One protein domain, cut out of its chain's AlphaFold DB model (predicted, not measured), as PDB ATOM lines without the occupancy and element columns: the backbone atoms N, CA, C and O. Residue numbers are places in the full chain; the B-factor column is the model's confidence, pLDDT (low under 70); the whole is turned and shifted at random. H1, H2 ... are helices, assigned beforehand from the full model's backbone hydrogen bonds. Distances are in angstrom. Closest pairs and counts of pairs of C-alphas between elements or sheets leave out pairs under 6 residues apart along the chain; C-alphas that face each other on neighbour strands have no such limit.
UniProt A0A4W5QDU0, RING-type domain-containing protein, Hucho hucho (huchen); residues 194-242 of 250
ATOM      1  N   HIS A 194     -34.702   5.532 -13.025       96.88
ATOM      2  CA  HIS A 194     -33.806   4.647 -13.765       96.88
ATOM      3  C   HIS A 194     -34.447   4.347 -15.122       96.88
ATOM      4  O   HIS A 194     -34.951   3.252 -15.373       96.88
ATOM      5  N   PHE A 195     -34.555   5.375 -15.963       96.62
ATOM      6  CA  PHE A 195     -35.353   5.289 -17.180       96.62
ATOM      7  C   PHE A 195     -34.702   4.398 -18.242       96.62
ATOM      8  O   PHE A 195     -35.422   3.717 -18.963       96.62
ATOM      9  N   GLU A 196     -33.371   4.347 -18.315       96.88
ATOM     10  CA  GLU A 196     -32.651   3.461 -19.233       96.88
ATOM     11  C   GLU A 196     -32.933   1.984 -18.925       96.88
ATOM     12  O   GLU A 196     -33.263   1.214 -19.826       96.88
ATOM     13  N   GLU A 197     -32.879   1.600 -17.645       97.12
ATOM     14  CA  GLU A 197     -33.219   0.243 -17.195       97.12
ATOM     15  C   GLU A 197     -34.696  -0.078 -17.472       97.12
ATOM     16  O   GLU A 197     -35.014  -1.159 -17.968       97.12
ATOM     17  N   ALA A 198     -35.597   0.882 -17.222       97.12
ATOM     18  CA  ALA A 198     -37.022   0.729 -17.508       97.12
ATOM     19  C   ALA A 198     -37.294   0.511 -19.008       97.12
ATOM     20  O   ALA A 198     -38.115  -0.334 -19.362       97.12
ATOM     21  N   VAL A 199     -36.604   1.246 -19.890       96.94
ATOM     22  CA  VAL A 199     -36.712   1.087 -21.350       96.94
ATOM     23  C   VAL A 199     -36.166  -0.264 -21.803       96.94
ATOM     24  O   VAL A 199     -36.807  -0.907 -22.635       96.94
ATOM     25  N   SER A 200     -35.022  -0.699 -21.266       97.31
ATOM     26  CA  SER A 200     -34.436  -2.006 -21.594       97.31
ATOM     27  C   SER A 200     -35.415  -3.126 -21.254       97.31
ATOM     28  O   SER A 200     -35.811  -3.879 -22.137       97.31
ATOM     29  N   LEU A 201     -35.899  -3.158 -20.008       96.06
ATOM     30  CA  LEU A 201     -36.838  -4.181 -19.557       96.06
ATOM     31  C   LEU A 201     -38.154  -4.142 -20.345       96.06
ATOM     32  O   LEU A 201     -38.678  -5.184 -20.730       96.06
ATOM     33  N   ALA A 202     -38.694  -2.951 -20.618       95.19
ATOM     34  CA  ALA A 202     -39.903  -2.826 -21.426       95.19
ATOM     35  C   ALA A 202     -39.699  -3.321 -22.864       95.19
ATOM     36  O   ALA A 202     -40.621  -3.877 -23.453       95.19
ATOM     37  N   THR A 203     -38.506  -3.140 -23.431       95.00
ATOM     38  CA  THR A 203     -38.176  -3.622 -24.776       95.00
ATOM     39  C   THR A 203     -38.117  -5.141 -24.815       95.00
ATOM     40  O   THR A 203     -38.794  -5.721 -25.658       95.00
ATOM     41  N   ASP A 204     -37.445  -5.775 -23.854       93.75
ATOM     42  CA  ASP A 204     -37.384  -7.241 -23.746       93.75
ATOM     43  C   ASP A 204     -38.791  -7.867 -23.644       93.75
ATOM     44  O   ASP A 204     -39.093  -8.899 -24.254       93.75
ATOM     45  N   VAL A 205     -39.689  -7.219 -22.891       92.44
ATOM     46  CA  VAL A 205     -41.079  -7.667 -22.743       92.44
ATOM     47  C   VAL A 205     -41.871  -7.479 -24.040       92.44
ATOM     48  O   VAL A 205     -42.584  -8.395 -24.435       92.44
ATOM     49  N   ILE A 206     -41.723  -6.347 -24.737       91.94
ATOM     50  CA  ILE A 206     -42.407  -6.082 -26.019       91.94
ATOM     51  C   ILE A 206     -41.908  -7.011 -27.133       91.94
ATOM     52  O   ILE A 206     -42.689  -7.397 -27.999       91.94
ATOM     53  N   GLU A 207     -40.626  -7.378 -27.133       91.12
ATOM     54  CA  GLU A 207     -40.080  -8.360 -28.078       91.12
ATOM     55  C   GLU A 207     -40.676  -9.754 -27.855       91.12
ATOM     56  O   GLU A 207     -40.918 -10.485 -28.817       91.12
ATOM     57  N   SER A 208     -40.946 -10.105 -26.597       87.81
ATOM     58  CA  SER A 208     -41.573 -11.376 -26.229       87.81
ATOM     59  C   SER A 208     -43.084 -11.382 -26.488       87.81
ATOM     60  O   SER A 208     -43.631 -12.400 -26.908       87.81
ATOM     61  N   ASP A 209     -43.756 -10.256 -26.242       84.06
ATOM     62  CA  ASP A 209     -45.192 -10.068 -26.438       84.06
ATOM     63  C   ASP A 209     -45.487  -8.687 -27.053       84.06
ATOM     64  O   ASP A 209     -45.718  -7.699 -26.341       84.06
ATOM     65  N   PRO A 210     -45.531  -8.598 -28.395       84.06
ATOM     66  CA  PRO A 210     -45.909  -7.372 -29.081       84.06
ATOM     67  C   PRO A 210     -47.380  -6.986 -28.862       84.06
ATOM     68  O   PRO A 210     -47.801  -5.938 -29.336       84.06
ATOM     69  N   GLY A 211     -48.214  -7.782 -28.199       81.12
ATOM     70  CA  GLY A 211     -49.598  -7.407 -27.905       81.12
ATOM     71  C   GLY A 211     -49.731  -6.444 -26.723       81.12
ATOM     72  O   GLY A 211     -50.727  -5.733 -26.631       81.12
ATOM     73  N   ASP A 212     -48.735  -6.370 -25.835       83.56
ATOM     74  CA  ASP A 212     -48.889  -5.697 -24.541       83.56
ATOM     75  C   ASP A 212     -48.812  -4.159 -24.649       83.56
ATOM     76  O   ASP A 212     -47.752  -3.520 -24.604       83.56
ATOM     77  N   GLU A 213     -49.978  -3.531 -24.794       86.62
ATOM     78  CA  GLU A 213     -50.119  -2.072 -24.804       86.62
ATOM     79  C   GLU A 213     -49.735  -1.427 -23.464       86.62
ATOM     80  O   GLU A 213     -49.225  -0.302 -23.439       86.62
ATOM     81  N   ALA A 214     -49.930  -2.112 -22.333       86.62
ATOM     82  CA  ALA A 214     -49.624  -1.553 -21.018       86.62
ATOM     83  C   ALA A 214     -48.110  -1.378 -20.819       86.62
ATOM     84  O   ALA A 214     -47.666  -0.368 -20.249       86.62
ATOM     85  N   VAL A 215     -47.311  -2.324 -21.320       91.12
ATOM     86  CA  VAL A 215     -45.844  -2.233 -21.336       91.12
ATOM     87  C   VAL A 215     -45.387  -1.119 -22.273       91.12
ATOM     88  O   VAL A 215     -44.566  -0.296 -21.858       91.12
ATOM     89  N   ARG A 216     -45.960  -1.004 -23.480       92.75
ATOM     90  CA  ARG A 216     -45.652   0.114 -24.393       92.75
ATOM     91  C   ARG A 216     -45.915   1.469 -23.759       92.75
ATOM     92  O   ARG A 216     -45.026   2.313 -23.749       92.75
ATOM     93  N   TRP A 217     -47.081   1.673 -23.146       92.06
ATOM     94  CA  TRP A 217     -47.382   2.921 -22.437       92.06
ATOM     95  C   TRP A 217     -46.407   3.205 -21.291       92.06
ATOM     96  O   TRP A 217     -46.116   4.364 -20.984       92.06
ATOM     97  N   SER A 218     -45.886   2.162 -20.647       92.00
ATOM     98  CA  SER A 218     -44.851   2.302 -19.622       92.00
ATOM     99  C   SER A 218     -43.505   2.709 -20.236       92.00
ATOM    100  O   SER A 218     -42.845   3.603 -19.700       92.00
ATOM    101  N   ARG A 219     -43.145   2.168 -21.408       95.81
ATOM    102  CA  ARG A 219     -41.957   2.572 -22.181       95.81
ATOM    103  C   ARG A 219     -42.045   4.014 -22.687       95.81
ATOM    104  O   ARG A 219     -41.086   4.762 -22.519       95.81
ATOM    105  N   VAL A 220     -43.210   4.456 -23.173       95.56
ATOM    106  CA  VAL A 220     -43.484   5.864 -23.542       95.56
ATOM    107  C   VAL A 220     -43.165   6.809 -22.382       95.56
ATOM    108  O   VAL A 220     -42.496   7.832 -22.560       95.56
ATOM    109  N   LYS A 221     -43.614   6.468 -21.167       93.81
ATOM    110  CA  LYS A 221     -43.334   7.266 -19.961       93.81
ATOM    111  C   LYS A 221     -41.839   7.314 -19.650       93.81
ATOM    112  O   LYS A 221     -41.337   8.387 -19.315       93.81
ATOM    113  N   ALA A 222     -41.132   6.195 -19.793       95.75
ATOM    114  CA  ALA A 222     -39.689   6.137 -19.578       95.75
ATOM    115  C   ALA A 222     -38.913   6.959 -20.628       95.75
ATOM    116  O   ALA A 222     -38.086   7.790 -20.252       95.75
ATOM    117  N   TYR A 223     -39.250   6.849 -21.919       97.38
ATOM    118  CA  TYR A 223     -38.671   7.683 -22.983       97.38
ATOM    119  C   TYR A 223     -38.921   9.175 -22.768       97.38
ATOM    120  O   TYR A 223     -38.029   9.996 -22.991       97.38
ATOM    121  N   THR A 224     -40.112   9.535 -22.287       95.69
ATOM    122  CA  THR A 224     -40.428  10.920 -21.918       95.69
ATOM    123  C   THR A 224     -39.517  11.408 -20.787       95.69
ATOM    124  O   THR A 224     -39.029  12.537 -20.842       95.69
ATOM    125  N   GLY A 225     -39.231  10.554 -19.796       93.50
ATOM    126  CA  GLY A 225     -38.264  10.826 -18.727       93.50
ATOM    127  C   GLY A 225     -36.830  11.040 -19.227       93.50
ATOM    128  O   GLY A 225     -36.119  11.880 -18.680       93.50
ATOM    129  N   LEU A 226     -36.440  10.352 -20.306       96.38
ATOM    130  CA  LEU A 226     -35.152  10.511 -21.003       96.38
ATOM    131  C   LEU A 226     -35.115  11.672 -22.006       96.38
ATOM    132  O   LEU A 226     -34.093  11.880 -22.658       96.38
ATOM    133  N   LEU A 227     -36.213  12.418 -22.168       96.38
ATOM    134  CA  LEU A 227     -36.370  13.459 -23.196       96.38
ATOM    135  C   LEU A 227     -36.249  12.923 -24.640       96.38
ATOM    136  O   LEU A 227     -36.039  13.682 -25.586       96.38
ATOM    137  N   GLN A 228     -36.415  11.613 -24.837       96.88
ATOM    138  CA  GLN A 228     -36.403  10.953 -26.143       96.88
ATOM    139  C   GLN A 228     -37.801  10.993 -26.776       96.88
ATOM    140  O   GLN A 228     -38.424   9.971 -27.053       96.88
ATOM    141  N   TYR A 229     -38.313  12.204 -27.010       96.44
ATOM    142  CA  TYR A 229     -39.705  12.428 -27.421       96.44
ATOM    143  C   TYR A 229     -40.089  11.766 -28.741       96.44
ATOM    144  O   TYR A 229     -41.241  11.390 -28.922       96.44
ATOM    145  N   ARG A 230     -39.128  11.607 -29.654       97.25
ATOM    146  CA  ARG A 230     -39.362  10.923 -30.926       97.25
ATOM    147  C   ARG A 230     -39.759   9.460 -30.710       97.25
ATOM    148  O   ARG A 230     -40.778   9.038 -31.231       97.25
ATOM    149  N   LEU A 231     -38.987   8.728 -29.905       96.12
ATOM    150  CA  LEU A 231     -39.263   7.320 -29.603       96.12
ATOM    151  C   LEU A 231     -40.549   7.168 -28.782       96.12
ATOM    152  O   LEU A 231     -41.340   6.263 -29.026       96.12
ATOM    153  N   ALA A 232     -40.800   8.097 -27.851       96.19
ATOM    154  CA  ALA A 232     -42.053   8.136 -27.098       96.19
ATOM    155  C   ALA A 232     -43.281   8.308 -28.010       96.19
ATOM    156  O   ALA A 232     -44.320   7.704 -27.753       96.19
ATOM    157  N   LEU A 233     -43.168   9.126 -29.062       95.25
ATOM    158  CA  LEU A 233     -44.249   9.344 -30.020       95.25
ATOM    159  C   LEU A 233     -44.477   8.113 -30.908       95.25
ATOM    160  O   LEU A 233     -45.623   7.706 -31.060       95.25
ATOM    161  N   GLU A 234     -43.406   7.498 -31.418       94.06
ATOM    162  CA  GLU A 234     -43.480   6.271 -32.230       94.06
ATOM    163  C   GLU A 234     -44.217   5.142 -31.471       94.06
ATOM    164  O   GLU A 234     -45.129   4.515 -32.011       94.06
ATOM    165  N   ASP A 235     -43.907   4.938 -30.185       93.69
ATOM    166  CA  ASP A 235     -44.608   3.958 -29.341       93.69
ATOM    167  C   ASP A 235     -46.078   4.324 -29.070       93.69
ATOM    168  O   ASP A 235     -46.946   3.446 -29.037       93.69
ATOM    169  N   ALA A 236     -46.375   5.610 -28.852       92.00
ATOM    170  CA  ALA A 236     -47.736   6.073 -28.590       92.00
ATOM    171  C   ALA A 236     -48.635   5.926 -29.829       92.00
ATOM    172  O   ALA A 236     -49.779   5.488 -29.709       92.00
ATOM    173  N   GLU A 237     -48.115   6.240 -31.016       92.38
ATOM    174  CA  GLU A 237     -48.819   6.062 -32.290       92.38
ATOM    175  C   GLU A 237     -49.149   4.591 -32.551       92.38
ATOM    176  O   GLU A 237     -50.272   4.279 -32.950       92.38
ATOM    177  N   LEU A 238     -48.222   3.676 -32.245       89.00
ATOM    178  CA  LEU A 238     -48.473   2.238 -32.345       89.00
ATOM    179  C   LEU A 238     -49.642   1.802 -31.454       89.00
ATOM    180  O   LEU A 238     -50.526   1.095 -31.935       89.00
ATOM    181  N   CYS A 239     -49.700   2.272 -30.204       84.50
ATOM    182  CA  CYS A 239     -50.813   1.961 -29.298       84.50
ATOM    183  C   CYS A 239     -52.157   2.480 -29.839       84.50
ATOM    184  O   CYS A 239     -53.164   1.782 -29.786       84.50
ATOM    185  N   LEU A 240     -52.182   3.689 -30.405       83.62
ATOM    186  CA  LEU A 240     -53.403   4.294 -30.954       83.62
ATOM    187  C   LEU A 240     -53.851   3.635 -32.272       83.62
ATOM    188  O   LEU A 240     -55.048   3.527 -32.552       83.62
ATOM    189  N   SER A 241     -52.907   3.155 -33.080       78.94
ATOM    190  CA  SER A 241     -53.208   2.465 -34.340       78.94
ATOM    191  C   SER A 241     -53.907   1.115 -34.125       78.94
ATOM    192  O   SER A 241     -54.811   0.758 -34.888       78.94
ATOM    193  N   SER A 242     -53.565   0.416 -33.038       64.75
ATOM    194  CA  SER A 242     -54.234  -0.814 -32.604       64.75
ATOM    195  C   SER A 242     -55.690  -0.561 -32.207       64.75
ATOM    196  O   SER A 242     -56.571  -1.316 -32.614       64.75
TER     197      SER A 242
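What this domain is: This is residues 194 to 242 of the 250 residues of the protein "RING-type domain-containing protein" of Hucho hucho (huchen) (UniProt A0A4W5QDU0). Three helices of much the same length fold back and forth, side by side in a zigzag, with H2 in the middle and H1 and H3 packed on it from two sides. In cross-section the three make a wide V with H2 at its corner, an open arrangement in which H1 and H3 stay apart from each other. The printed part has 49 residues, with three named helices in the order H1, H2, H3 and no named strand, and its class is all helix. The whole is compact, with a radius of gyration of the C-alphas of 9.8 A, and the C-alphas span 25 by 20 by 12 A along their three main axes.

How they stand to each other: H1, residues 195 to 208, touches H2, residues 213 to 225, with 17 pairs of C-alphas within 8 A. Their closest C-alphas are those of Phe 195 and Ala 222, 5.0 A apart. The two helices form a helical hairpin, running opposite ways at a shallow tilt of 24 degrees, with 9.3 A from centre to centre. H2 also touches H3, residues 229 to 242, with 19 pairs of C-alphas within 8 A. Their closest C-alphas are those of Val 220 and Ala 232, 4.5 A apart. H2 and H3 form a second helical hairpin, running opposite ways at a shallow tilt of 17 degrees, and their centres too are 9.3 A apart. H1 and H3 are apart, with no C-alpha of the one within 8 A of the other. In H1, H2 and H3, every backbone pair of O of residue i and N of residue i+4 is within hydrogen-bond range.

Where its parts are: H1 begins at C-alpha 195, at (-35.353, 5.289, -17.180), and measures 20.0 A from there to the C-alpha of Ser 208. Residues 209 to 212 link it to H2, which runs 18.5 A from C-alpha 213 at (-50.119, -2.072, -24.804) to C-alpha 225. After residues 226 to 228, H3 runs 20.3 A from the C-alpha of Tyr 229 to that of Ser 242, at (-54.234, -0.814, -32.604).

The domain as a whole: The two C-alphas farthest apart are those of His 194 and Ser 241, at 28.4 A, and the C-alphas of the first and last printed residues, His 194 and Ser 242, are 28.3 A apart. The printed part has no cut, and the links from H1 to H2 and from H2 to H3 are both tight. The mean pLDDT of the printed part is 92.0, and residue 242 is the one printed residue under 70.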